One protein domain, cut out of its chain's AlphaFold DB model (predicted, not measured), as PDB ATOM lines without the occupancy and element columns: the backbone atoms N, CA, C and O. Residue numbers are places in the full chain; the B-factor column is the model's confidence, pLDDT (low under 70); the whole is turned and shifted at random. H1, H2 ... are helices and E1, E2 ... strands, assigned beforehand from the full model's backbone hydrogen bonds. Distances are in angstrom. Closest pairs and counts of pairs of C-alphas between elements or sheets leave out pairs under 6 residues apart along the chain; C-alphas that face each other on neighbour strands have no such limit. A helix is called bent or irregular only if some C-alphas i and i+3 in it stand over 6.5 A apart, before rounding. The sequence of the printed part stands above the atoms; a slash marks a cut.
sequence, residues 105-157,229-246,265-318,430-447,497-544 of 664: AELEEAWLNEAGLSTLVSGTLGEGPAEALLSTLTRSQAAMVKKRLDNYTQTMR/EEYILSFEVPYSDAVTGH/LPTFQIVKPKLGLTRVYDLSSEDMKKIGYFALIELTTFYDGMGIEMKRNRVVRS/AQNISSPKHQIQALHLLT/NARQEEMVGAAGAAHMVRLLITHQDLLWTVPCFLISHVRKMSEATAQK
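What this domain is: This is residues 105 to 157, 229 to 246, 265 to 318, 430 to 447 and 497 to 544 of the 664 residues of the protein "rho GTPase-activating protein 18 isoform X1" of Clupea harengus (UniProt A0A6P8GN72). One long helix, H6, runs through the middle of the domain, and four helices pack on it: H5 side by side with its last part, H7 slanting off it with residues 442 to 446 packed on residues 295 to 302 of H6, and H4 and H10 crossing it at steeper angles, each with a part of its length. H1 packs on H4, and H2 and H3 form a short row from H1 round to H10; away from these, H8 makes an arm whose residues 498 to 504 stick out, while a very small sheet of E1 and E2 lies at the outside near H7. The printed part has 191 residues, with ten named helices and two named strands in the order H1 H2 H3 H4 E1 H5 E2 H6 H7 H8 H9 H10; the class is mostly helix, and E1 and E2 are parallel. The whole is compact, with a radius of gyration of the C-alphas of 17.5 A and spans of 49 by 48 by 37 A.

How they stand to each other: The sheet consists of E1, residues 231 to 233, and E2, residues 268 to 270, parallel neighbours with 36 degrees between their directions. N 233 and O 269 are 3.1 A apart and N 269 and O 231 3.3 A, both within hydrogen-bond range. The closest C-alphas of E1 and H7, residues 436 to 447, are those of Tyr 231 and Lys 437, 7.7 A apart. H7 touches H6, residues 285 to 306, with its residues 442 to 446 alone, closest at the C-alphas of Leu 445 and Ala 295, 5.4 A; they run opposite ways at a tilt of 36 degrees, only just steep. H6 is the hub, touching four helices. H5, residues 239 to 246, touches it at a shallow tilt of 6 degrees, the same way, closest at C-alphas 240 and 302, 4.1 A. H4, residues 139 to 157, touches it with residues 140 to 145 alone, about perpendicular at 87 degrees, closest at C-alphas 141 and 301, 5.8 A. H10, residues 528 to 544, touches it with residues 530 to 534 alone at a steep tilt of 60 degrees, closest at C-alphas 530 and 291, 6.0 A. H1, residues 105 to 114, touches H4 at a steep tilt of 38 degrees, opposite ways, closest at C-alphas 105 and 155, 5.3 A. H2, residues 118 to 121, touches H1, closest at C-alphas 118 and 112, 5.7 A. H3, residues 129 to 134, only just touches H2, with 3 pairs of C-alphas within 8 A, and touches H10, closest at C-alphas 132 and 537, 5.4 A. H9, residues 520 to 523, touches H7, closest at C-alphas 523 and 444, 4.8 A. H8, residues 498 to 518, touches no helix; it is close to H7 but not clearly touching, the C-alphas of Leu 515 and Ile 440 being 7.0 A apart. Each O i to N i+4 pair is within hydrogen-bond range in H1, H3, H4, H6, H7 and H10; H8 has 14 of 17 and H5 1 of 4, with 4 of 5 O i to N i+3 pairs, while H2 and H9 are too short for an i+4 pair.

Where its parts are: H1 begins at C-alpha 105, (37.540, -49.070, -8.531), and H10, 24.6 A long, ends at C-alpha 544, (25.900, -67.009, -32.129). H6 is 30.9 A long and begins at C-alpha 285, (11.193, -59.734, -15.959); H4 measures 26.6 A, H7 16.0 A and H1 14.1 A. H8, 27.5 A long, is irregular, with C-alphas 504 and 507 7.6 A apart, and has a kink of 63 degrees near residue 505. H5, 11.9 A long, is only just irregular, with C-alphas 242 and 245 7.0 A apart.

The domain as a whole: The farthest C-alphas, of Arg 499 and Gln 543, are 54.0 A apart. Four cuts leave out residues 158 to 228, 247 to 264, 319 to 429 and 448 to 496, with C-alpha gaps of 51.4, 21.9, 27.4 and 26.9 A. Of the links that are printed whole, E2 to H6 is long, with 14 residues. The mean pLDDT of the printed part is 85.1; 26 residues are under 70, among them 123 to 128, 315 to 318 and 497 to 504.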
ATOM      1  N   ALA A 105      37.611 -47.807  -7.799       83.19
ATOM      2  CA  ALA A 105      37.540 -49.070  -8.531       83.19
ATOM      3  C   ALA A 105      36.275 -49.885  -8.210       83.19
ATOM      4  O   ALA A 105      35.685 -50.459  -9.123       83.19
ATOM      5  N   GLU A 106      35.827 -49.903  -6.948       85.50
ATOM      6  CA  GLU A 106      34.613 -50.627  -6.537       85.50
ATOM      7  C   GLU A 106      33.346 -49.980  -7.124       85.50
ATOM      8  O   GLU A 106      32.410 -50.684  -7.501       85.50
ATOM      9  N   LEU A 107      33.314 -48.647  -7.264       85.81
ATOM     10  CA  LEU A 107      32.195 -47.952  -7.912       85.81
ATOM     11  C   LEU A 107      32.145 -48.180  -9.431       85.81
ATOM     12  O   LEU A 107      31.050 -48.346  -9.980       85.81
ATOM     13  N   GLU A 108      33.292 -48.214 -10.116       88.81
ATOM     14  CA  GLU A 108      33.326 -48.539 -11.547       88.81
ATOM     15  C   GLU A 108      32.991 -50.019 -11.801       88.81
ATOM     16  O   GLU A 108      32.208 -50.317 -12.704       88.81
ATOM     17  N   GLU A 109      33.489 -50.942 -10.968       89.69
ATOM     18  CA  GLU A 109      33.109 -52.361 -10.996       89.69
ATOM     19  C   GLU A 109      31.603 -52.547 -10.761       89.69
ATOM     20  O   GLU A 109      30.940 -53.248 -11.529       89.69
ATOM     21  N   ALA A 110      31.031 -51.892  -9.745       89.62
ATOM     22  CA  ALA A 110      29.598 -51.956  -9.472       89.62
ATOM     23  C   ALA A 110      28.762 -51.448 -10.659       89.62
ATOM     24  O   ALA A 110      27.758 -52.071 -11.002       89.62
ATOM     25  N   TRP A 111      29.193 -50.370 -11.328       92.75
ATOM     26  CA  TRP A 111      28.539 -49.861 -12.540       92.75
ATOM     27  C   TRP A 111      28.636 -50.850 -13.712       92.75
ATOM     28  O   TRP A 111      27.638 -51.085 -14.386       92.75
ATOM     29  N   LEU A 112      29.801 -51.470 -13.942       92.69
ATOM     30  CA  LEU A 112      29.983 -52.475 -15.001       92.69
ATOM     31  C   LEU A 112      29.136 -53.732 -14.742       92.69
ATOM     32  O   LEU A 112      28.510 -54.258 -15.662       92.69
ATOM     33  N   ASN A 113      29.062 -54.183 -13.489       91.44
ATOM     34  CA  ASN A 113      28.227 -55.311 -13.079       91.44
ATOM     35  C   ASN A 113      26.726 -55.015 -13.266       91.44
ATOM     36  O   ASN A 113      25.993 -55.851 -13.795       91.44
ATOM     37  N   GLU A 114      26.276 -53.816 -12.885       91.50
ATOM     38  CA  GLU A 114      24.894 -53.345 -13.056       91.50
ATOM     39  C   GLU A 114      24.518 -53.157 -14.538       91.50
ATOM     40  O   GLU A 114      23.408 -53.498 -14.938       91.50
ATOM     41  N   ALA A 115      25.458 -52.706 -15.378       93.00
ATOM     42  CA  ALA A 115      25.290 -52.552 -16.826       93.00
ATOM     43  C   ALA A 115      25.251 -53.885 -17.608       93.00
ATOM     44  O   ALA A 115      25.199 -53.871 -18.836       93.00
ATOM     45  N   GLY A 116      25.319 -55.040 -16.933       91.38
ATOM     46  CA  GLY A 116      25.370 -56.357 -17.579       91.38
ATOM     47  C   GLY A 116      26.730 -56.703 -18.206       91.38
ATOM     48  O   GLY A 116      26.815 -57.626 -19.015       91.38
ATOM     49  N   LEU A 117      27.794 -55.980 -17.836       91.38
ATOM     50  CA  LEU A 117      29.142 -56.055 -18.418       91.38
ATOM     51  C   LEU A 117      30.179 -56.706 -17.479       91.38
ATOM     52  O   LEU A 117      31.383 -56.537 -17.666       91.38
ATOM     53  N   SER A 118      29.730 -57.476 -16.484       87.12
ATOM     54  CA  SER A 118      30.581 -58.119 -15.466       87.12
ATOM     55  C   SER A 118      31.717 -58.981 -16.036       87.12
ATOM     56  O   SER A 118      32.805 -59.031 -15.465       87.12
ATOM     57  N   THR A 119      31.531 -59.611 -17.199       84.88
ATOM     58  CA  THR A 119      32.577 -60.421 -17.851       84.88
ATOM     59  C   THR A 119      33.798 -59.597 -18.280       84.88
ATOM     60  O   THR A 119      34.901 -60.142 -18.350       84.88
ATOM     61  N   LEU A 120      33.637 -58.283 -18.507       82.56
ATOM     62  CA  LEU A 120      34.749 -57.363 -18.779       82.56
ATOM     63  C   LEU A 120      35.612 -57.124 -17.527       82.56
ATOM     64  O   LEU A 120      36.822 -56.957 -17.645       82.56
ATOM     65  N   VAL A 121      34.996 -57.149 -16.338       79.62
ATOM     66  CA  VAL A 121      35.675 -57.039 -15.034       79.62
ATOM     67  C   VAL A 121      36.442 -58.328 -14.735       79.62
ATOM     68  O   VAL A 121      37.620 -58.294 -14.397       79.62
ATOM     69  N   SER A 122      35.796 -59.486 -14.913       75.25
ATOM     70  CA  SER A 122      36.379 -60.799 -14.593       75.25
ATOM     71  C   SER A 122      37.438 -61.299 -15.589       75.25
ATOM     72  O   SER A 122      37.927 -62.416 -15.431       75.25
ATOM     73  N   GLY A 123      37.758 -60.539 -16.642       64.56
ATOM     74  CA  GLY A 123      38.735 -60.930 -17.668       64.56
ATOM     75  C   GLY A 123      38.326 -62.135 -18.529       64.56
ATOM     76  O   GLY A 123      39.157 -62.684 -19.251       64.56
ATOM     77  N   THR A 124      37.057 -62.553 -18.479       58.38
ATOM     78  CA  THR A 124      36.531 -63.721 -19.205       58.38
ATOM     79  C   THR A 124      36.202 -63.360 -20.654       58.38
ATOM     80  O   THR A 124      35.048 -63.309 -21.075       58.38
ATOM     81  N   LEU A 125      37.256 -63.096 -21.432       51.56
ATOM     82  CA  LEU A 125      37.199 -62.884 -22.879       51.56
ATOM     83  C   LEU A 125      36.781 -64.179 -23.595       51.56
ATOM     84  O   LEU A 125      37.598 -65.054 -23.874       51.56
ATOM     85  N   GLY A 126      35.487 -64.279 -23.889       54.09
ATOM     86  CA  GLY A 126      34.847 -65.371 -24.617       54.09
ATOM     87  C   GLY A 126      33.419 -64.992 -25.020       54.09
ATOM     88  O   GLY A 126      32.890 -63.978 -24.564       54.09
ATOM     89  N   GLU A 127      32.802 -65.791 -25.891       55.00
ATOM     90  CA  GLU A 127      31.472 -65.517 -26.453       55.00
ATOM     91  C   GLU A 127      30.408 -65.403 -25.346       55.00
ATOM     92  O   GLU A 127      30.061 -66.384 -24.687       55.00
ATOM     93  N   GLY A 128      29.881 -64.193 -25.125       62.19
ATOM     94  CA  GLY A 128      29.042 -63.906 -23.961       62.19
ATOM     95  C   GLY A 128      28.046 -62.757 -24.154       62.19
ATOM     96  O   GLY A 128      28.135 -61.996 -25.122       62.19
ATOM     97  N   PRO A 129      27.079 -62.602 -23.226       71.88
ATOM     98  CA  PRO A 129      25.985 -61.637 -23.360       71.88
ATOM     99  C   PRO A 129      26.464 -60.179 -23.391       71.88
ATOM    100  O   PRO A 129      25.868 -59.371 -24.095       71.88
ATOM    101  N   ALA A 130      27.564 -59.848 -22.704       83.88
ATOM    102  CA  ALA A 130      28.152 -58.509 -22.723       83.88
ATOM    103  C   ALA A 130      28.621 -58.084 -24.128       83.88
ATOM    104  O   ALA A 130      28.471 -56.927 -24.506       83.88
ATOM    105  N   GLU A 131      29.147 -59.010 -24.932       85.25
ATOM    106  CA  GLU A 131      29.602 -58.715 -26.295       85.25
ATOM    107  C   GLU A 131      28.411 -58.459 -27.237       85.25
ATOM    108  O   GLU A 131      28.441 -57.540 -28.054       85.25
ATOM    109  N   ALA A 132      27.331 -59.232 -27.072       87.69
ATOM    110  CA  ALA A 132      26.062 -58.994 -27.758       87.69
ATOM    111  C   ALA A 132      25.403 -57.676 -27.321       87.69
ATOM    112  O   ALA A 132      24.772 -57.022 -28.137       87.69
ATOM    113  N   LEU A 133      25.552 -57.263 -26.059       90.88
ATOM    114  CA  LEU A 133      25.092 -55.959 -25.578       90.88
ATOM    115  C   LEU A 133      25.874 -54.834 -26.269       90.88
ATOM    116  O   LEU A 133      25.276 -53.968 -26.909       90.88
ATOM    117  N   LEU A 134      27.209 -54.883 -26.197       90.69
ATOM    118  CA  LEU A 134      28.113 -53.885 -26.776       90.69
ATOM    119  C   LEU A 134      27.869 -53.641 -28.272       90.69
ATOM    120  O   LEU A 134      27.922 -52.491 -28.705       90.69
ATOM    121  N   SER A 135      27.559 -54.682 -29.053       90.44
ATOM    122  CA  SER A 135      27.308 -54.554 -30.498       90.44
ATOM    123  C   SER A 135      26.008 -53.818 -30.862       90.44
ATOM    124  O   SER A 135      25.809 -53.479 -32.029       90.44
ATOM    125  N   THR A 136      25.126 -53.552 -29.892       92.25
ATOM    126  CA  THR A 136      23.824 -52.886 -30.115       92.25
ATOM    127  C   THR A 136      23.819 -51.396 -29.784       92.25
ATOM    128  O   THR A 136      22.883 -50.695 -30.178       92.25
ATOM    129  N   LEU A 137      24.844 -50.927 -29.065       93.75
ATOM    130  CA  LEU A 137      24.943 -49.571 -28.531       93.75
ATOM    131  C   LEU A 137      25.185 -48.526 -29.626       93.75
ATOM    132  O   LEU A 137      25.823 -48.789 -30.647       93.75
ATOM    133  N   THR A 138      24.731 -47.298 -29.383       93.31
ATOM    134  CA  THR A 138      25.094 -46.147 -30.221       93.31
ATOM    135  C   THR A 138      26.570 -45.769 -30.042       93.31
ATOM    136  O   THR A 138      27.231 -46.161 -29.078       93.31
ATOM    137  N   ARG A 139      27.115 -44.951 -30.954       92.31
ATOM    138  CA  ARG A 139      28.509 -44.466 -30.868       92.31
ATOM    139  C   ARG A 139      28.780 -43.674 -29.579       92.31
ATOM    140  O   ARG A 139      29.879 -43.764 -29.038       92.31
ATOM    141  N   SER A 140      27.794 -42.917 -29.104       92.56
ATOM    142  CA  SER A 140      27.809 -42.169 -27.841       92.56
ATOM    143  C   SER A 140      27.846 -43.127 -26.637       92.56
ATOM    144  O   SER A 140      28.775 -43.065 -25.830       92.56
ATOM    145  N   GLN A 141      26.923 -44.090 -26.581       94.94
ATOM    146  CA  GLN A 141      26.844 -45.114 -25.530       94.94
ATOM    147  C   GLN A 141      28.092 -46.013 -25.464       94.94
ATOM    148  O   GLN A 141      28.630 -46.259 -24.385       94.94
ATOM    149  N   ALA A 142      28.601 -46.479 -26.607       94.94
ATOM    150  CA  ALA A 142      29.801 -47.316 -26.672       94.94
ATOM    151  C   ALA A 142      31.063 -46.559 -26.217       94.94
ATOM    152  O   ALA A 142      31.909 -47.121 -25.517       94.94
ATOM    153  N   ALA A 143      31.175 -45.267 -26.554       94.19
ATOM    154  CA  ALA A 143      32.244 -44.408 -26.048       94.19
ATOM    155  C   ALA A 143      32.144 -44.199 -24.526       94.19
ATOM    156  O   ALA A 143      33.172 -44.212 -23.845       94.19
ATOM    157  N   MET A 144      30.928 -44.076 -23.978       94.62
ATOM    158  CA  MET A 144      30.711 -44.006 -22.533       94.62
ATOM    159  C   MET A 144      31.122 -45.303 -21.824       94.62
ATOM    160  O   MET A 144      31.913 -45.262 -20.886       94.62
ATOM    161  N   VAL A 145      30.669 -46.469 -22.296       94.94
ATOM    162  CA  VAL A 145      31.074 -47.766 -21.721       94.94
ATOM    163  C   VAL A 145      32.597 -47.921 -21.731       94.94
ATOM    164  O   VAL A 145      33.180 -48.310 -20.717       94.94
ATOM    165  N   LYS A 146      33.260 -47.539 -22.832       94.19
ATOM    166  CA  LYS A 146      34.725 -47.527 -22.899       94.19
ATOM    167  C   LYS A 146      35.341 -46.592 -21.850       94.19
ATOM    168  O   LYS A 146      36.245 -47.021 -21.146       94.19
ATOM    169  N   LYS A 147      34.838 -45.361 -21.691       93.69
ATOM    170  CA  LYS A 147      35.305 -44.394 -20.676       93.69
ATOM    171  C   LYS A 147      35.237 -44.969 -19.251       93.69
ATOM    172  O   LYS A 147      36.198 -44.835 -18.499       93.69
ATOM    173  N   ARG A 148      34.144 -45.656 -18.894       92.31
ATOM    174  CA  ARG A 148      33.971 -46.320 -17.582       92.31
ATOM    175  C   ARG A 148      34.954 -47.494 -17.406       92.31
ATOM    176  O   ARG A 148      35.595 -47.620 -16.366       92.31
ATOM    177  N   LEU A 149      35.152 -48.313 -18.444       92.19
ATOM    178  CA  LEU A 149      36.108 -49.432 -18.424       92.19
ATOM    179  C   LEU A 149      37.580 -48.971 -18.373       92.19
ATOM    180  O   LEU A 149      38.390 -49.562 -17.651       92.19
ATOM    181  N   ASP A 150      37.932 -47.908 -19.097       91.75
ATOM    182  CA  ASP A 150      39.258 -47.285 -19.059       91.75
ATOM    183  C   ASP A 150      39.532 -46.669 -17.673       91.75
ATOM    184  O   ASP A 150      40.656 -46.773 -17.176       91.75
ATOM    185  N   ASN A 151      38.518 -46.087 -17.014       90.94
ATOM    186  CA  ASN A 151      38.609 -45.622 -15.626       90.94
ATOM    187  C   ASN A 151      38.850 -46.787 -14.653       90.94
ATOM    188  O   ASN A 151      39.855 -46.767 -13.944       90.94
ATOM    189  N   TYR A 152      38.008 -47.831 -14.672       90.69
ATOM    190  CA  TYR A 152      38.190 -49.052 -13.867       90.69
ATOM    191  C   TYR A 152      39.597 -49.650 -14.030       90.69
ATOM    192  O   TYR A 152      40.296 -49.961 -13.065       90.69
ATOM    193  N   THR A 153      40.063 -49.753 -15.275       89.62
ATOM    194  CA  THR A 153      41.390 -50.297 -15.587       89.62
ATOM    195  C   THR A 153      42.509 -49.416 -15.020       89.62
ATOM    196  O   THR A 153      43.532 -49.926 -14.559       89.62
ATOM    197  N   GLN A 154      42.341 -48.092 -15.017       88.06
ATOM    198  CA  GLN A 154      43.300 -47.160 -14.422       88.06
ATOM    199  C   GLN A 154      43.290 -47.200 -12.891       88.06
ATOM    200  O   GLN A 154      44.365 -47.203 -12.292       88.06
ATOM    201  N   THR A 155      42.125 -47.259 -12.245       86.31
ATOM    202  CA  THR A 155      42.016 -47.316 -10.778       86.31
ATOM    203  C   THR A 155      42.556 -48.630 -10.231       86.31
ATOM    204  O   THR A 155      43.389 -48.606  -9.326       86.31
ATOM    205  N   MET A 156      42.248 -49.762 -10.867       84.31
ATOM    206  CA  MET A 156      42.859 -51.056 -10.537       84.31
ATOM    207  C   MET A 156      44.382 -51.058 -10.744       84.31
ATOM    208  O   MET A 156      45.117 -51.589  -9.914       84.31
ATOM    209  N   ARG A 157      44.904 -50.396 -11.791       85.00
ATOM    210  CA  ARG A 157      46.361 -50.209 -11.972       85.00
ATOM    211  C   ARG A 157      46.997 -49.296 -10.917       85.00
ATOM    212  O   ARG A 157      48.173 -49.487 -10.620       85.00
ATOM    213  N   GLU A 229       2.845 -24.397 -25.842       45.44
ATOM    214  CA  GLU A 229       3.832 -25.268 -26.493       45.44
ATOM    215  C   GLU A 229       3.598 -26.738 -26.090       45.44
ATOM    216  O   GLU A 229       3.916 -27.157 -24.976       45.44
ATOM    217  N   GLU A 230       3.027 -27.542 -26.994       52.31
ATOM    218  CA  GLU A 230       2.855 -28.984 -26.780       52.31
ATOM    219  C   GLU A 230       4.196 -29.715 -26.934       52.31
ATOM    220  O   GLU A 230       4.610 -30.108 -28.028       52.31
ATOM    221  N   TYR A 231       4.896 -29.915 -25.819       68.50
ATOM    222  CA  TYR A 231       6.217 -30.538 -25.825       68.50
ATOM    223  C   TYR A 231       6.149 -32.032 -26.184       68.50
ATOM    224  O   TYR A 231       5.789 -32.896 -25.380       68.50
ATOM    225  N   ILE A 232       6.552 -32.355 -27.410       73.56
ATOM    226  CA  ILE A 232       6.616 -33.727 -27.919       73.56
ATOM    227  C   ILE A 232       7.813 -34.481 -27.320       73.56
ATOM    228  O   ILE A 232       8.967 -34.068 -27.461       73.56
ATOM    229  N   LEU A 233       7.552 -35.657 -26.735       79.69
ATOM    230  CA  LEU A 233       8.586 -36.634 -26.386       79.69
ATOM    231  C   LEU A 233       8.613 -37.777 -27.408       79.69
ATOM    232  O   LEU A 233       7.684 -38.583 -27.502       79.69
ATOM    233  N   SER A 234       9.718 -37.875 -28.151       83.06
ATOM    234  CA  SER A 234      10.005 -39.035 -29.000       83.06
ATOM    235  C   SER A 234      10.550 -40.190 -28.165       83.06
ATOM    236  O   SER A 234      11.482 -40.017 -27.381       83.06
ATOM    237  N   PHE A 235       9.985 -41.383 -28.351       87.88
ATOM    238  CA  PHE A 235      10.465 -42.633 -27.748       87.88
ATOM    239  C   PHE A 235      11.218 -43.524 -28.759       87.88
ATOM    240  O   PHE A 235      11.650 -44.620 -28.398       87.88
ATOM    241  N   GLU A 236      11.373 -43.090 -30.018       85.44
ATOM    242  CA  GLU A 236      12.069 -43.858 -31.068       85.44
ATOM    243  C   GLU A 236      13.590 -43.612 -31.113       85.44
ATOM    244  O   GLU A 236      14.311 -44.415 -31.703       85.44
ATOM    245  N   VAL A 237      14.085 -42.542 -30.478       88.44
ATOM    246  CA  VAL A 237      15.500 -42.118 -30.494       88.44
ATOM    247  C   VAL A 237      16.043 -42.057 -29.056       88.44
ATOM    248  O   VAL A 237      15.302 -41.607 -28.177       88.44
ATOM    249  N   PRO A 238      17.300 -42.472 -28.796       92.69
ATOM    250  CA  PRO A 238      17.970 -42.251 -27.515       92.69
ATOM    251  C   PRO A 238      17.987 -40.773 -27.106       92.69
ATOM    252  O   PRO A 238      18.219 -39.877 -27.918       92.69
ATOM    253  N   TYR A 239      17.756 -40.516 -25.823       92.81
ATOM    254  CA  TYR A 239      17.758 -39.181 -25.234       92.81
ATOM    255  C   TYR A 239      19.176 -38.576 -25.229       92.81
ATOM    256  O   TYR A 239      19.332 -37.371 -25.423       92.81
ATOM    257  N   SER A 240      20.217 -39.402 -25.074       91.50
ATOM    258  CA  SER A 240      21.623 -38.984 -25.120       91.50
ATOM    259  C   SER A 240      22.040 -38.394 -26.471       91.50
ATOM    260  O   SER A 240      22.811 -37.433 -26.505       91.50
ATOM    261  N   ASP A 241      21.491 -38.898 -27.578       86.62
ATOM    262  CA  ASP A 241      21.825 -38.413 -28.919       86.62
ATOM    263  C   ASP A 241      21.195 -37.033 -29.190       86.62
ATOM    264  O   ASP A 241      21.839 -36.166 -29.787       86.62
ATOM    265  N   ALA A 242      19.992 -36.773 -28.659       76.38
ATOM    266  CA  ALA A 242      19.322 -35.467 -28.743       76.38
ATOM    267  C   ALA A 242      20.084 -34.345 -28.003       76.38
ATOM    268  O   ALA A 242      20.095 -33.200 -28.451       76.38
ATOM    269  N   VAL A 243      20.784 -34.674 -26.912       75.44
ATOM    270  CA  VAL A 243      21.584 -33.720 -26.120       75.44
ATOM    271  C   VAL A 243      22.868 -33.272 -26.836       75.44
ATOM    272  O   VAL A 243      23.460 -32.263 -26.457       75.44
ATOM    273  N   THR A 244      23.314 -33.952 -27.897       60.97
ATOM    274  CA  THR A 244      24.625 -33.666 -28.518       60.97
ATOM    275  C   THR A 244      24.778 -32.238 -29.076       60.97
ATOM    276  O   THR A 244      25.898 -31.728 -29.104       60.97
ATOM    277  N   GLY A 245      23.681 -31.554 -29.431       54.81
ATOM    278  CA  GLY A 245      23.681 -30.136 -29.834       54.81
ATOM    279  C   GLY A 245      23.736 -29.121 -28.677       54.81
ATOM    280  O   GLY A 245      24.000 -27.940 -28.894       54.81
ATOM    281  N   HIS A 246      23.525 -29.554 -27.433       54.50
ATOM    282  CA  HIS A 246      23.285 -28.681 -26.277       54.50
ATOM    283  C   HIS A 246      24.556 -27.975 -25.743       54.50
ATOM    284  O   HIS A 246      24.471 -27.042 -24.937       54.50
ATOM    285  N   LEU A 265       3.172 -26.878 -15.143       69.94
ATOM    286  CA  LEU A 265       4.156 -27.799 -15.701       69.94
ATOM    287  C   LEU A 265       3.844 -28.079 -17.175       69.94
ATOM    288  O   LEU A 265       2.678 -28.316 -17.507       69.94
ATOM    289  N   PRO A 266       4.860 -28.160 -18.052       71.50
ATOM    290  CA  PRO A 266       4.671 -28.637 -19.418       71.50
ATOM    291  C   PRO A 266       3.966 -29.994 -19.456       71.50
ATOM    292  O   PRO A 266       4.452 -30.986 -18.915       71.50
ATOM    293  N   THR A 267       2.834 -30.057 -20.155       77.62
ATOM    294  CA  THR A 267       2.203 -31.334 -20.494       77.62
ATOM    295  C   THR A 267       2.900 -31.908 -21.722       77.62
ATOM    296  O   THR A 267       2.854 -31.318 -22.799       77.62
ATOM    297  N   PHE A 268       3.547 -33.065 -21.566       80.88
ATOM    298  CA  PHE A 268       4.223 -33.747 -22.670       80.88
ATOM    299  C   PHE A 268       3.325 -34.804 -23.298       80.88
ATOM    300  O   PHE A 268       2.757 -35.644 -22.595       80.88
ATOM    301  N   GLN A 269       3.272 -34.826 -24.629       75.88
ATOM    302  CA  GLN A 269       2.602 -35.887 -25.374       75.88
ATOM    303  C   GLN A 269       3.607 -36.941 -25.864       75.88
ATOM    304  O   GLN A 269       4.669 -36.612 -26.402       75.88
ATOM    305  N   ILE A 270       3.255 -38.226 -25.718       76.75
ATOM    306  CA  ILE A 270       3.996 -39.334 -26.337       76.75
ATOM    307  C   ILE A 270       3.494 -39.509 -27.773       76.75
ATOM    308  O   ILE A 270       2.339 -39.886 -27.991       76.75
ATOM    309  N   VAL A 271       4.372 -39.327 -28.760       78.06
ATOM    310  CA  VAL A 271       4.071 -39.713 -30.147       78.06
ATOM    311  C   VAL A 271       3.919 -41.232 -30.215       78.06
ATOM    312  O   VAL A 271       4.841 -41.970 -29.867       78.06
ATOM    313  N   LYS A 272       2.747 -41.703 -30.662       77.62
ATOM    314  CA  LYS A 272       2.387 -43.132 -30.714       77.62
ATOM    315  C   LYS A 272       3.402 -43.919 -31.571       77.62
ATOM    316  O   LYS A 272       3.415 -43.725 -32.787       77.62
ATOM    317  N   PRO A 273       4.227 -44.810 -30.984       82.69
ATOM    318  CA  PRO A 273       5.296 -45.489 -31.716       82.69
ATOM    319  C   PRO A 273       4.766 -46.499 -32.735       82.69
ATOM    320  O   PRO A 273       3.710 -47.108 -32.541       82.69
ATOM    321  N   LYS A 274       5.554 -46.772 -33.783       85.50
ATOM    322  CA  LYS A 274       5.198 -47.711 -34.870       85.50
ATOM    323  C   LYS A 274       4.872 -49.137 -34.396       85.50
ATOM    324  O   LYS A 274       4.147 -49.850 -35.089       85.50
ATOM    325  N   LEU A 275       5.394 -49.542 -33.235       88.69
ATOM    326  CA  LEU A 275       5.203 -50.858 -32.606       88.69
ATOM    327  C   LEU A 275       4.193 -50.845 -31.441       88.69
ATOM    328  O   LEU A 275       4.117 -51.822 -30.694       88.69
ATOM    329  N   GLY A 276       3.430 -49.759 -31.277       89.00
ATOM    330  CA  GLY A 276       2.562 -49.532 -30.121       89.00
ATOM    331  C   GLY A 276       3.329 -49.071 -28.876       89.00
ATOM    332  O   GLY A 276       4.557 -49.143 -28.813       89.00
ATOM    333  N   LEU A 277       2.595 -48.591 -27.870       91.44
ATOM    334  CA  LEU A 277       3.163 -48.317 -26.548       91.44
ATOM    335  C   LEU A 277       3.485 -49.636 -25.825       91.44
ATOM    336  O   LEU A 277       2.974 -50.699 -26.179       91.44
ATOM    337  N   THR A 278       4.357 -49.568 -24.820       94.00
ATOM    338  CA  THR A 278       4.696 -50.709 -23.959       94.00
ATOM    339  C   THR A 278       4.920 -50.195 -22.552       94.00
ATOM    340  O   THR A 278       5.764 -49.329 -22.341       94.00
ATOM    341  N   ARG A 279       4.172 -50.701 -21.582       93.75
ATOM    342  CA  ARG A 279       4.345 -50.365 -20.169       93.75
ATOM    343  C   ARG A 279       5.325 -51.332 -19.520       93.75
ATOM    344  O   ARG A 279       5.536 -52.435 -20.013       93.75
ATOM    345  N   VAL A 280       5.918 -50.943 -18.398       93.56
ATOM    346  CA  VAL A 280       6.902 -51.781 -17.682       93.56
ATOM    347  C   VAL A 280       6.354 -53.181 -17.363       93.56
ATOM    348  O   VAL A 280       7.024 -54.184 -17.576       93.56
ATOM    349  N   TYR A 281       5.097 -53.249 -16.928       91.06
ATOM    350  CA  TYR A 281       4.359 -54.479 -16.617       91.06
ATOM    351  C   TYR A 281       3.700 -55.144 -17.847       91.06
ATOM    352  O   TYR A 281       2.832 -56.008 -17.697       91.06
ATOM    353  N   ASP A 282       4.081 -54.734 -19.061       93.56
ATOM    354  CA  ASP A 282       3.775 -55.447 -20.306       93.56
ATOM    355  C   ASP A 282       4.933 -56.365 -20.746       93.56
ATOM    356  O   ASP A 282       4.714 -57.215 -21.603       93.56
ATOM    357  N   LEU A 283       6.143 -56.217 -20.186       94.94
ATOM    358  CA  LEU A 283       7.337 -56.998 -20.538       94.94
ATOM    359  C   LEU A 283       7.634 -58.129 -19.540       94.94
ATOM    360  O   LEU A 283       7.230 -58.079 -18.377       94.94
ATOM    361  N   SER A 284       8.403 -59.127 -19.985       93.12
ATOM    362  CA  SER A 284       8.992 -60.138 -19.098       93.12
ATOM    363  C   SER A 284       9.995 -59.525 -18.105       93.12
ATOM    364  O   SER A 284      10.632 -58.505 -18.383       93.12
ATOM    365  N   SER A 285      10.196 -60.168 -16.950       91.62
ATOM    366  CA  SER A 285      11.193 -59.734 -15.959       91.62
ATOM    367  C   SER A 285      12.637 -59.885 -16.461       91.62
ATOM    368  O   SER A 285      13.498 -59.079 -16.105       91.62
ATOM    369  N   GLU A 286      12.907 -60.859 -17.340       92.25
ATOM    370  CA  GLU A 286      14.202 -60.991 -18.016       92.25
ATOM    371  C   GLU A 286      14.446 -59.814 -18.971       92.25
ATOM    372  O   GLU A 286      15.521 -59.213 -18.952       92.25
ATOM    373  N   ASP A 287      13.443 -59.431 -19.764       95.25
ATOM    374  CA  ASP A 287      13.550 -58.295 -20.680       95.25
ATOM    375  C   ASP A 287      13.635 -56.969 -19.922       95.25
ATOM    376  O   ASP A 287      14.476 -56.141 -20.262       95.25
ATOM    377  N   MET A 288      12.882 -56.786 -18.831       95.81
ATOM    378  CA  MET A 288      13.038 -55.618 -17.958       95.81
ATOM    379  C   MET A 288      14.432 -55.528 -17.321       95.81
ATOM    380  O   MET A 288      14.950 -54.424 -17.157       95.81
ATOM    381  N   LYS A 289      15.093 -56.656 -17.030       94.31
ATOM    382  CA  LYS A 289      16.498 -56.650 -16.594       94.31
ATOM    383  C   LYS A 289      17.430 -56.128 -17.698       94.31
ATOM    384  O   LYS A 289      18.308 -55.317 -17.420       94.31
ATOM    385  N   LYS A 290      17.203 -56.533 -18.955       95.25
ATOM    386  CA  LYS A 290      17.936 -56.022 -20.132       95.25
ATOM    387  C   LYS A 290      17.661 -54.528 -20.368       95.25
ATOM    388  O   LYS A 290      18.592 -53.784 -20.661       95.25
ATOM    389  N   ILE A 291      16.412 -54.074 -20.195       97.25
ATOM    390  CA  ILE A 291      16.031 -52.649 -20.234       97.25
ATOM    391  C   ILE A 291      16.829 -51.854 -19.192       97.25
ATOM    392  O   ILE A 291      17.356 -50.800 -19.536       97.25
ATOM    393  N   GLY A 292      16.990 -52.373 -17.969       96.31
ATOM    394  CA  GLY A 292      17.817 -51.754 -16.926       96.31
ATOM    395  C   GLY A 292      19.273 -51.535 -17.356       96.31
ATOM    396  O   GLY A 292      19.794 -50.432 -17.208       96.31
ATOM    397  N   TYR A 293      19.908 -52.537 -17.981       96.06
ATOM    398  CA  TYR A 293      21.278 -52.409 -18.500       96.06
ATOM    399  C   TYR A 293      21.408 -51.245 -19.500       96.06
ATOM    400  O   TYR A 293      22.299 -50.402 -19.384       96.06
ATOM    401  N   PHE A 294      20.492 -51.172 -20.474       97.12
ATOM    402  CA  PHE A 294      20.503 -50.112 -21.483       97.12
ATOM    403  C   PHE A 294      20.128 -48.747 -20.899       97.12
ATOM    404  O   PHE A 294      20.751 -47.754 -21.266       97.12
ATOM    405  N   ALA A 295      19.179 -48.686 -19.961       97.38
ATOM    406  CA  ALA A 295      18.808 -47.459 -19.261       97.38
ATOM    407  C   ALA A 295      19.976 -46.880 -18.446       97.38
ATOM    408  O   ALA A 295      20.119 -45.661 -18.382       97.38
ATOM    409  N   LEU A 296      20.847 -47.722 -17.875       96.44
ATOM    410  CA  LEU A 296      22.029 -47.269 -17.136       96.44
ATOM    411  C   LEU A 296      23.060 -46.627 -18.062       96.44
ATOM    412  O   LEU A 296      23.548 -45.525 -17.793       96.44
ATOM    413  N   ILE A 297      23.400 -47.325 -19.145       96.50
ATOM    414  CA  ILE A 297      24.362 -46.843 -20.139       96.50
ATOM    415  C   ILE A 297      23.840 -45.543 -20.760       96.50
ATOM    416  O   ILE A 297      24.581 -44.565 -20.857       96.50
ATOM    417  N   GLU A 298      22.552 -45.502 -21.093       97.00
ATOM    418  CA  GLU A 298      21.881 -44.325 -21.630       97.00
ATOM    419  C   GLU A 298      21.885 -43.147 -20.647       97.00
ATOM    420  O   GLU A 298      22.353 -42.074 -21.014       97.00
ATOM    421  N   LEU A 299      21.462 -43.331 -19.389       96.19
ATOM    422  CA  LEU A 299      21.462 -42.276 -18.364       96.19
ATOM    423  C   LEU A 299      22.868 -41.707 -18.133       96.19
ATOM    424  O   LEU A 299      23.048 -40.493 -18.050       96.19
ATOM    425  N   THR A 300      23.874 -42.584 -18.083       95.25
ATOM    426  CA  THR A 300      25.281 -42.190 -17.923       95.25
ATOM    427  C   THR A 300      25.758 -41.352 -19.119       95.25
ATOM    428  O   THR A 300      26.439 -40.344 -18.940       95.25
ATOM    429  N   THR A 301      25.368 -41.734 -20.338       95.12
ATOM    430  CA  THR A 301      25.722 -41.026 -21.583       95.12
ATOM    431  C   THR A 301      24.979 -39.689 -21.706       95.12
ATOM    432  O   THR A 301      25.564 -38.687 -22.107       95.12
ATOM    433  N   PHE A 302      23.708 -39.656 -21.307       94.25
ATOM    434  CA  PHE A 302      22.842 -38.476 -21.274       94.25
ATOM    435  C   PHE A 302      23.381 -37.407 -20.310       94.25
ATOM    436  O   PHE A 302      23.516 -36.244 -20.692       94.25
ATOM    437  N   TYR A 303      23.777 -37.800 -19.094       93.38
ATOM    438  CA  TYR A 303      24.366 -36.883 -18.109       93.38
ATOM    439  C   TYR A 303      25.731 -36.343 -18.572       93.38
ATOM    440  O   TYR A 303      25.958 -35.138 -18.486       93.38
ATOM    441  N   ASP A 304      26.599 -37.179 -19.155       92.00
ATOM    442  CA  ASP A 304      27.891 -36.740 -19.714       92.00
ATOM    443  C   ASP A 304      27.730 -35.778 -20.906       92.00
ATOM    444  O   ASP A 304      28.498 -34.822 -21.050       92.00
ATOM    445  N   GLY A 305      26.688 -35.979 -21.722       89.50
ATOM    446  CA  GLY A 305      26.287 -35.056 -22.785       89.50
ATOM    447  C   GLY A 305      25.921 -33.665 -22.256       89.50
ATOM    448  O   GLY A 305      26.355 -32.665 -22.828       89.50
ATOM    449  N   MET A 306      25.201 -33.608 -21.128       87.94
ATOM    450  CA  MET A 306      24.853 -32.370 -20.412       87.94
ATOM    451  C   MET A 306      25.998 -31.808 -19.546       87.94
ATOM    452  O   MET A 306      25.864 -30.717 -19.000       87.94
ATOM    453  N   GLY A 307      27.116 -32.527 -19.395       87.38
ATOM    454  CA  GLY A 307      28.223 -32.144 -18.508       87.38
ATOM    455  C   GLY A 307      27.951 -32.357 -17.011       87.38
ATOM    456  O   GLY A 307      28.652 -31.787 -16.179       87.38
ATOM    457  N   ILE A 308      26.949 -33.168 -16.658       88.31
ATOM    458  CA  ILE A 308      26.563 -33.473 -15.274       88.31
ATOM    459  C   ILE A 308      27.291 -34.738 -14.801       88.31
ATOM    460  O   ILE A 308      27.218 -35.794 -15.428       88.31
ATOM    461  N   GLU A 309      27.969 -34.664 -13.655       81.31
ATOM    462  CA  GLU A 309      28.629 -35.825 -13.049       81.31
ATOM    463  C   GLU A 309      27.602 -36.763 -12.384       81.31
ATOM    464  O   GLU A 309      27.046 -36.457 -11.326       81.31
ATOM    465  N   MET A 310      27.372 -37.942 -12.971       82.69
ATOM    466  CA  MET A 310      26.517 -38.972 -12.371       82.69
ATOM    467  C   MET A 310      27.245 -39.719 -11.238       82.69
ATOM    468  O   MET A 310      27.775 -40.817 -11.426       82.69
ATOM    469  N   LYS A 311      27.233 -39.141 -10.034       77.81
ATOM    470  CA  LYS A 311      27.736 -39.799  -8.816       77.81
ATOM    471  C   LYS A 311      26.934 -41.072  -8.493       77.81
ATOM    472  O   LYS A 311      25.740 -41.162  -8.775       77.81
ATOM    473  N   ARG A 312      27.587 -42.049  -7.853       75.69
ATOM    474  CA  ARG A 312      26.972 -43.270  -7.299       75.69
ATOM    475  C   ARG A 312      27.366 -43.441  -5.838       75.69
ATOM    476  O   ARG A 312      28.516 -43.214  -5.478       75.69
ATOM    477  N   ASN A 313      26.423 -43.896  -5.015       77.56
ATOM    478  CA  ASN A 313      26.727 -44.381  -3.670       77.56
ATOM    479  C   ASN A 313      27.109 -45.866  -3.716       77.56
ATOM    480  O   ASN A 313      26.595 -46.623  -4.542       77.56
ATOM    481  N   ARG A 314      27.952 -46.301  -2.776       71.56
ATOM    482  CA  ARG A 314      28.238 -47.722  -2.537       71.56
ATOM    483  C   ARG A 314      26.984 -48.441  -2.025       71.56
ATOM    484  O   ARG A 314      26.285 -47.918  -1.158       71.56
ATOM    485  N   VAL A 315      26.738 -49.664  -2.495       66.69
ATOM    486  CA  VAL A 315      25.723 -50.558  -1.912       66.69
ATOM    487  C   VAL A 315      26.286 -51.162  -0.621       66.69
ATOM    488  O   VAL A 315      26.985 -52.172  -0.642       66.69
ATOM    489  N   VAL A 316      26.013 -50.519   0.515       63.28
ATOM    490  CA  VAL A 316      26.423 -51.022   1.833       63.28
ATOM    491  C   VAL A 316      25.479 -52.143   2.274       63.28
ATOM    492  O   VAL A 316      24.263 -51.969   2.301       63.28
ATOM    493  N   ARG A 317      26.036 -53.300   2.646       56.84
ATOM    494  CA  ARG A 317      25.280 -54.398   3.266       56.84
ATOM    495  C   ARG A 317      25.162 -54.149   4.770       56.84
ATOM    496  O   ARG A 317      26.112 -54.419   5.499       56.84
ATOM    497  N   SER A 318      24.014 -53.649   5.226       62.44
ATOM    498  CA  SER A 318      23.701 -53.582   6.661       62.44
ATOM    499  C   SER A 318      23.065 -54.882   7.170       62.44
ATOM    500  O   SER A 318      22.498 -55.655   6.387       62.44
ATOM    501  N   ALA A 430      19.374 -34.769 -11.161       91.44
ATOM    502  CA  ALA A 430      18.377 -34.405 -12.169       91.44
ATOM    503  C   ALA A 430      17.837 -32.973 -11.975       91.44
ATOM    504  O   ALA A 430      17.534 -32.308 -12.962       91.44
ATOM    505  N   GLN A 431      17.810 -32.446 -10.741       87.69
ATOM    506  CA  GLN A 431      17.380 -31.063 -10.471       87.69
ATOM    507  C   GLN A 431      18.287 -30.001 -11.121       87.69
ATOM    508  O   GLN A 431      17.849 -28.879 -11.351       87.69
ATOM    509  N   ASN A 432      19.537 -30.355 -11.442       86.50
ATOM    510  CA  ASN A 432      20.516 -29.447 -12.046       86.50
ATOM    511  C   ASN A 432      20.346 -29.317 -13.572       86.50
ATOM    512  O   ASN A 432      21.016 -28.503 -14.205       86.50
ATOM    513  N   ILE A 433      19.476 -30.131 -14.177       87.94
ATOM    514  CA  ILE A 433      19.155 -30.079 -15.603       87.94
ATOM    515  C   ILE A 433      18.216 -28.889 -15.843       87.94
ATOM    516  O   ILE A 433      17.132 -28.836 -15.270       87.94
ATOM    517  N   SER A 434      18.600 -27.944 -16.705       83.75
ATOM    518  CA  SER A 434      17.855 -26.683 -16.886       83.75
ATOM    519  C   SER A 434      16.543 -26.800 -17.675       83.75
ATOM    520  O   SER A 434      15.744 -25.870 -17.648       83.75
ATOM    521  N   SER A 435      16.318 -27.906 -18.392       85.50
ATOM    522  CA  SER A 435      15.100 -28.134 -19.181       85.50
ATOM    523  C   SER A 435      14.212 -29.201 -18.533       85.50
ATOM    524  O   SER A 435      14.674 -30.338 -18.394       85.50
ATOM    525  N   PRO A 436      12.934 -28.915 -18.223       85.44
ATOM    526  CA  PRO A 436      11.967 -29.904 -17.736       85.44
ATOM    527  C   PRO A 436      11.832 -31.147 -18.625       85.44
ATOM    528  O   PRO A 436      11.698 -32.261 -18.123       85.44
ATOM    529  N   LYS A 437      11.958 -30.985 -19.948       87.38
ATOM    530  CA  LYS A 437      12.003 -32.085 -20.928       87.38
ATOM    531  C   LYS A 437      13.135 -33.067 -20.610       87.38
ATOM    532  O   LYS A 437      12.907 -34.268 -20.473       87.38
ATOM    533  N   HIS A 438      14.344 -32.536 -20.420       90.06
ATOM    534  CA  HIS A 438      15.529 -33.319 -20.083       90.06
ATOM    535  C   HIS A 438      15.488 -33.844 -18.627       90.06
ATOM    536  O   HIS A 438      15.926 -34.968 -18.378       90.06
ATOM    537  N   GLN A 439      14.894 -33.106 -17.676       92.12
ATOM    538  CA  GLN A 439      14.628 -33.587 -16.306       92.12
ATOM    539  C   GLN A 439      13.717 -34.825 -16.309       92.12
ATOM    540  O   GLN A 439      14.007 -35.819 -15.645       92.12
ATOM    541  N   ILE A 440      12.634 -34.812 -17.089       92.38
ATOM    542  CA  ILE A 440      11.703 -35.944 -17.190       92.38
ATOM    543  C   ILE A 440      12.343 -37.122 -17.923       92.38
ATOM    544  O   ILE A 440      12.155 -38.261 -17.506       92.38
ATOM    545  N   GLN A 441      13.156 -36.880 -18.954       93.88
ATOM    546  CA  GLN A 441      13.958 -37.930 -19.592       93.88
ATOM    547  C   GLN A 441      14.936 -38.594 -18.604       93.88
ATOM    548  O   GLN A 441      15.045 -39.823 -18.598       93.88
ATOM    549  N   ALA A 442      15.571 -37.824 -17.711       95.44
ATOM    550  CA  ALA A 442      16.383 -38.363 -16.619       95.44
ATOM    551  C   ALA A 442      15.552 -39.220 -15.652       95.44
ATOM    552  O   ALA A 442      15.877 -40.388 -15.427       95.44
ATOM    553  N   LEU A 443      14.454 -38.671 -15.118       95.94
ATOM    554  CA  LEU A 443      13.553 -39.370 -14.192       95.94
ATOM    555  C   LEU A 443      12.950 -40.638 -14.815       95.94
ATOM    556  O   LEU A 443      12.760 -41.634 -14.118       95.94
ATOM    557  N   HIS A 444      12.700 -40.643 -16.124       95.62
ATOM    558  CA  HIS A 444      12.190 -41.800 -16.850       95.62
ATOM    559  C   HIS A 444      13.226 -42.932 -16.920       95.62
ATOM    560  O   HIS A 444      12.917 -44.068 -16.559       95.62
ATOM    561  N   LEU A 445      14.471 -42.625 -17.295       96.94
ATOM    562  CA  LEU A 445      15.563 -43.606 -17.291       96.94
ATOM    563  C   LEU A 445      15.854 -44.122 -15.873       96.94
ATOM    564  O   LEU A 445      15.980 -45.327 -15.675       96.94
ATOM    565  N   LEU A 446      15.872 -43.234 -14.875       96.50
ATOM    566  CA  LEU A 446      15.988 -43.593 -13.458       96.50
ATOM    567  C   LEU A 446      14.855 -44.526 -12.999       96.50
ATOM    568  O   LEU A 446      15.102 -45.475 -12.260       96.50
ATOM    569  N   THR A 447      13.628 -44.317 -13.483       96.62
ATOM    570  CA  THR A 447      12.477 -45.186 -13.183       96.62
ATOM    571  C   THR A 447      12.625 -46.584 -13.798       96.62
ATOM    572  O   THR A 447      12.196 -47.563 -13.187       96.62
ATOM    573  N   ASN A 497      26.250 -36.159   8.085       41.88
ATOM    574  CA  ASN A 497      26.487 -34.906   7.351       41.88
ATOM    575  C   ASN A 497      25.244 -34.344   6.627       41.88
ATOM    576  O   ASN A 497      25.352 -33.297   5.994       41.88
ATOM    577  N   ALA A 498      24.086 -35.012   6.694       52.59
ATOM    578  CA  ALA A 498      22.955 -34.756   5.789       52.59
ATOM    579  C   ALA A 498      22.471 -33.285   5.772       52.59
ATOM    580  O   ALA A 498      22.298 -32.701   4.702       52.59
ATOM    581  N   ARG A 499      22.380 -32.653   6.953       52.62
ATOM    582  CA  ARG A 499      21.730 -31.343   7.175       52.62
ATOM    583  C   ARG A 499      22.184 -30.215   6.234       52.62
ATOM    584  O   ARG A 499      21.369 -29.371   5.877       52.62
ATOM    585  N   GLN A 500      23.467 -30.169   5.861       48.34
ATOM    586  CA  GLN A 500      24.013 -29.066   5.056       48.34
ATOM    587  C   GLN A 500      23.757 -29.247   3.551       48.34
ATOM    588  O   GLN A 500      23.524 -28.263   2.853       48.34
ATOM    589  N   GLU A 501      23.779 -30.487   3.052       54.41
ATOM    590  CA  GLU A 501      23.458 -30.796   1.650       54.41
ATOM    591  C   GLU A 501      21.933 -30.758   1.425       54.41
ATOM    592  O   GLU A 501      21.463 -30.227   0.416       54.41
ATOM    593  N   GLU A 502      21.147 -31.227   2.401       60.47
ATOM    594  CA  GLU A 502      19.678 -31.216   2.363       60.47
ATOM    595  C   GLU A 502      19.093 -29.799   2.267       60.47
ATOM    596  O   GLU A 502      18.152 -29.585   1.506       60.47
ATOM    597  N   MET A 503      19.662 -28.814   2.971       58.50
ATOM    598  CA  MET A 503      19.161 -27.430   2.948       58.50
ATOM    599  C   MET A 503      19.277 -26.758   1.572       58.50
ATOM    600  O   MET A 503      18.442 -25.922   1.237       58.50
ATOM    601  N   VAL A 504      20.272 -27.137   0.766       60.44
ATOM    602  CA  VAL A 504      20.442 -26.619  -0.603       60.44
ATOM    603  C   VAL A 504      19.589 -27.412  -1.603       60.44
ATOM    604  O   VAL A 504      19.063 -26.835  -2.551       60.44
ATOM    605  N   GLY A 505      19.413 -28.720  -1.386       75.94
ATOM    606  CA  GLY A 505      18.675 -29.606  -2.294       75.94
ATOM    607  C   GLY A 505      17.157 -29.698  -2.075       75.94
ATOM    608  O   GLY A 505      16.468 -30.239  -2.937       75.94
ATOM    609  N   ALA A 506      16.615 -29.204  -0.956       80.62
ATOM    610  CA  ALA A 506      15.219 -29.424  -0.545       80.62
ATOM    611  C   ALA A 506      14.171 -29.024  -1.604       80.62
ATOM    612  O   ALA A 506      13.285 -29.815  -1.942       80.62
ATOM    613  N   ALA A 507      14.285 -27.815  -2.163       83.69
ATOM    614  CA  ALA A 507      13.348 -27.311  -3.170       83.69
ATOM    615  C   ALA A 507      13.425 -28.112  -4.484       83.69
ATOM    616  O   ALA A 507      12.396 -28.450  -5.067       83.69
ATOM    617  N   GLY A 508      14.633 -28.484  -4.923       86.44
ATOM    618  CA  GLY A 508      14.829 -29.298  -6.121       86.44
ATOM    619  C   GLY A 508      14.397 -30.756  -5.939       86.44
ATOM    620  O   GLY A 508      13.806 -31.329  -6.850       86.44
ATOM    621  N   ALA A 509      14.582 -31.343  -4.753       89.00
ATOM    622  CA  ALA A 509      14.056 -32.668  -4.416       89.00
ATOM    623  C   ALA A 509      12.517 -32.694  -4.475       89.00
ATOM    624  O   ALA A 509      11.932 -33.598  -5.073       89.00
ATOM    625  N   ALA A 510      11.851 -31.666  -3.940       90.69
ATOM    626  CA  ALA A 510      10.404 -31.506  -4.079       90.69
ATOM    627  C   ALA A 510       9.973 -31.214  -5.523       90.69
ATOM    628  O   ALA A 510       8.957 -31.742  -5.966       90.69
ATOM    629  N   HIS A 511      10.758 -30.468  -6.303       90.62
ATOM    630  CA  HIS A 511      10.509 -30.314  -7.736       90.62
ATOM    631  C   HIS A 511      10.597 -31.657  -8.487       90.62
ATOM    632  O   HIS A 511       9.731 -31.944  -9.313       90.62
ATOM    633  N   MET A 512      11.553 -32.533  -8.148       92.94
ATOM    634  CA  MET A 512      11.603 -33.898  -8.690       92.94
ATOM    635  C   MET A 512      10.378 -34.725  -8.271       92.94
ATOM    636  O   MET A 512       9.797 -35.401  -9.115       92.94
ATOM    637  N   VAL A 513       9.921 -34.641  -7.012       94.88
ATOM    638  CA  VAL A 513       8.666 -35.294  -6.576       94.88
ATOM    639  C   VAL A 513       7.450 -34.751  -7.334       94.88
ATOM    640  O   VAL A 513       6.615 -35.542  -7.773       94.88
ATOM    641  N   ARG A 514       7.378 -33.434  -7.569       93.06
ATOM    642  CA  ARG A 514       6.338 -32.792  -8.384       93.06
ATOM    643  C   ARG A 514       6.300 -33.408  -9.789       93.06
ATOM    644  O   ARG A 514       5.259 -33.922 -10.190       93.06
ATOM    645  N   LEU A 515       7.439 -33.475 -10.485       93.62
ATOM    646  CA  LEU A 515       7.538 -34.123 -11.803       93.62
ATOM    647  C   LEU A 515       7.159 -35.615 -11.764       93.62
ATOM    648  O   LEU A 515       6.446 -36.088 -12.652       93.62
ATOM    649  N   LEU A 516       7.595 -36.353 -10.735       95.81
ATOM    650  CA  LEU A 516       7.268 -37.771 -10.550       95.81
ATOM    651  C   LEU A 516       5.760 -38.013 -10.372       95.81
ATOM    652  O   LEU A 516       5.255 -39.026 -10.853       95.81
ATOM    653  N   ILE A 517       5.027 -37.106  -9.714       95.31
ATOM    654  CA  ILE A 517       3.571 -37.229  -9.536       95.31
ATOM    655  C   ILE A 517       2.819 -36.778 -10.798       95.31
ATOM    656  O   ILE A 517       1.854 -37.441 -11.176       95.31
ATOM    657  N   THR A 518       3.258 -35.717 -11.482       92.62
ATOM    658  CA  THR A 518       2.592 -35.212 -12.696       92.62
ATOM    659  C   THR A 518       2.769 -36.148 -13.898       92.62
ATOM    660  O   THR A 518       1.804 -36.434 -14.604       92.62
ATOM    661  N   HIS A 519       3.975 -36.674 -14.134       91.75
ATOM    662  CA  HIS A 519       4.335 -37.328 -15.404       91.75
ATOM    663  C   HIS A 519       4.346 -38.865 -15.367       91.75
ATOM    664  O   HIS A 519       4.898 -39.513 -16.255       91.75
ATOM    665  N   GLN A 520       3.699 -39.458 -14.363       91.31
ATOM    666  CA  GLN A 520       3.605 -40.907 -14.132       91.31
ATOM    667  C   GLN A 520       3.341 -41.743 -15.391       91.31
ATOM    668  O   GLN A 520       4.001 -42.753 -15.616       91.31
ATOM    669  N   ASP A 521       2.392 -41.331 -16.231       86.00
ATOM    670  CA  ASP A 521       1.961 -42.145 -17.373       86.00
ATOM    671  C   ASP A 521       3.035 -42.203 -18.485       86.00
ATOM    672  O   ASP A 521       3.056 -43.142 -19.285       86.00
ATOM    673  N   LEU A 522       3.991 -41.263 -18.465       90.62
ATOM    674  CA  LEU A 522       5.247 -41.332 -19.217       90.62
ATOM    675  C   LEU A 522       6.224 -42.298 -18.531       90.62
ATOM    676  O   LEU A 522       6.712 -43.227 -19.164       90.62
ATOM    677  N   LEU A 523       6.460 -42.103 -17.227       93.19
ATOM    678  CA  LEU A 523       7.473 -42.800 -16.417       93.19
ATOM    679  C   LEU A 523       7.288 -44.327 -16.351       93.19
ATOM    680  O   LEU A 523       8.261 -45.053 -16.161       93.19
ATOM    681  N   TRP A 524       6.060 -44.827 -16.520       93.62
ATOM    682  CA  TRP A 524       5.758 -46.266 -16.555       93.62
ATOM    683  C   TRP A 524       5.748 -46.875 -17.973       93.62
ATOM    684  O   TRP A 524       5.373 -48.044 -18.116       93.62
ATOM    685  N   THR A 525       6.132 -46.121 -19.012       94.06
ATOM    686  CA  THR A 525       6.002 -46.504 -20.431       94.06
ATOM    687  C   THR A 525       7.369 -46.607 -21.117       94.06
ATOM    688  O   THR A 525       7.931 -45.617 -21.570       94.06
ATOM    689  N   VAL A 526       7.882 -47.834 -21.242       95.50
ATOM    690  CA  VAL A 526       9.236 -48.156 -21.719       95.50
ATOM    691  C   VAL A 526       9.535 -47.521 -23.094       95.50
ATOM    692  O   VAL A 526       8.824 -47.804 -24.067       95.50
ATOM    693  N   PRO A 527      10.612 -46.716 -23.226       94.62
ATOM    694  CA  PRO A 527      11.036 -46.149 -24.503       94.62
ATOM    695  C   PRO A 527      11.310 -47.217 -25.567       94.62
ATOM    696  O   PRO A 527      12.002 -48.210 -25.329       94.62
ATOM    697  N   CYS A 528      10.817 -46.991 -26.784       92.75
ATOM    698  CA  CYS A 528      10.927 -47.959 -27.875       92.75
ATOM    699  C   CYS A 528      12.369 -48.162 -28.362       92.75
ATOM    700  O   CYS A 528      12.686 -49.250 -28.844       92.75
ATOM    701  N   PHE A 529      13.266 -47.185 -28.181       94.25
ATOM    702  CA  PHE A 529      14.695 -47.382 -28.443       94.25
ATOM    703  C   PHE A 529      15.328 -48.422 -27.494       94.25
ATOM    704  O   PHE A 529      16.091 -49.269 -27.955       94.25
ATOM    705  N   LEU A 530      14.941 -48.462 -26.209       96.25
ATOM    706  CA  LEU A 530      15.413 -49.493 -25.273       96.25
ATOM    707  C   LEU A 530      14.883 -50.883 -25.668       96.25
ATOM    708  O   LEU A 530      15.640 -51.851 -25.676       96.25
ATOM    709  N   ILE A 531      13.616 -50.983 -26.089       95.75
ATOM    710  CA  ILE A 531      13.039 -52.235 -26.618       95.75
ATOM    711  C   ILE A 531      13.778 -52.679 -27.892       95.75
ATOM    712  O   ILE A 531      14.070 -53.861 -28.057       95.75
ATOM    713  N   SER A 532      14.139 -51.742 -28.774       95.00
ATOM    714  CA  SER A 532      14.955 -52.015 -29.967       95.00
ATOM    715  C   SER A 532      16.328 -52.594 -29.599       95.00
ATOM    716  O   SER A 532      16.781 -53.547 -30.228       95.00
ATOM    717  N   HIS A 533      16.969 -52.092 -28.538       95.19
ATOM    718  CA  HIS A 533      18.252 -52.622 -28.061       95.19
ATOM    719  C   HIS A 533      18.101 -54.038 -27.479       95.19
ATOM    720  O   HIS A 533      18.889 -54.924 -27.811       95.19
ATOM    721  N   VAL A 534      17.032 -54.301 -26.713       95.50
ATOM    722  CA  VAL A 534      16.690 -55.654 -26.233       95.50
ATOM    723  C   VAL A 534      16.477 -56.638 -27.388       95.50
ATOM    724  O   VAL A 534      16.971 -57.768 -27.313       95.50
ATOM    725  N   ARG A 535      15.812 -56.214 -28.471       94.94
ATOM    726  CA  ARG A 535      15.601 -57.057 -29.659       94.94
ATOM    727  C   ARG A 535      16.903 -57.399 -30.372       94.94
ATOM    728  O   ARG A 535      17.227 -58.579 -30.498       94.94
ATOM    729  N   LYS A 536      17.700 -56.388 -30.732       93.88
ATOM    730  CA  LYS A 536      19.008 -56.583 -31.386       93.88
ATOM    731  C   LYS A 536      19.953 -57.453 -30.545       93.88
ATOM    732  O   LYS A 536      20.672 -58.288 -31.087       93.88
ATOM    733  N   MET A 537      19.948 -57.293 -29.217       92.50
ATOM    734  CA  MET A 537      20.786 -58.103 -28.325       92.50
ATOM    735  C   MET A 537      20.324 -59.563 -28.309       92.50
ATOM    736  O   MET A 537      21.147 -60.477 -28.383       92.50
ATOM    737  N   SER A 538      19.011 -59.797 -28.262       91.25
ATOM    738  CA  SER A 538      18.442 -61.146 -28.323       91.25
ATOM    739  C   SER A 538      18.789 -61.825 -29.656       91.25
ATOM    740  O   SER A 538      19.304 -62.944 -29.641       91.25
ATOM    741  N   GLU A 539      18.657 -61.119 -30.786       91.00
ATOM    742  CA  GLU A 539      19.095 -61.573 -32.119       91.00
ATOM    743  C   GLU A 539      20.588 -61.927 -32.159       91.00
ATOM    744  O   GLU A 539      20.949 -63.023 -32.588       91.00
ATOM    745  N   ALA A 540      21.459 -61.045 -31.658       88.94
ATOM    746  CA  ALA A 540      22.901 -61.276 -31.621       88.94
ATOM    747  C   ALA A 540      23.274 -62.512 -30.777       88.94
ATOM    748  O   ALA A 540      24.145 -63.293 -31.173       88.94
ATOM    749  N   THR A 541      22.589 -62.754 -29.649       86.25
ATOM    750  CA  THR A 541      22.782 -63.995 -28.870       86.25
ATOM    751  C   THR A 541      22.177 -65.235 -29.532       86.25
ATOM    752  O   THR A 541      22.651 -66.341 -29.274       86.25
ATOM    753  N   ALA A 542      21.152 -65.094 -30.378       83.12
ATOM    754  CA  ALA A 542      20.542 -66.205 -31.105       83.12
ATOM    755  C   ALA A 542      21.404 -66.646 -32.298       83.12
ATOM    756  O   ALA A 542      21.660 -67.839 -32.461       83.12
ATOM    757  N   GLN A 543      21.930 -65.697 -33.080       77.94
ATOM    758  CA  GLN A 543      22.809 -65.976 -34.222       77.94
ATOM    759  C   GLN A 543      24.067 -66.750 -33.790       77.94
ATOM    760  O   GLN A 543      24.384 -67.786 -34.379       77.94
ATOM    761  N   LYS A 544      24.716 -66.329 -32.694       68.06
ATOM    762  CA  LYS A 544      25.900 -67.009 -32.129       68.06
ATOM    763  C   LYS A 544      25.627 -68.420 -31.595       68.06
ATOM    764  O   LYS A 544      26.539 -69.234 -31.536       68.06
TER     765      LYS A 544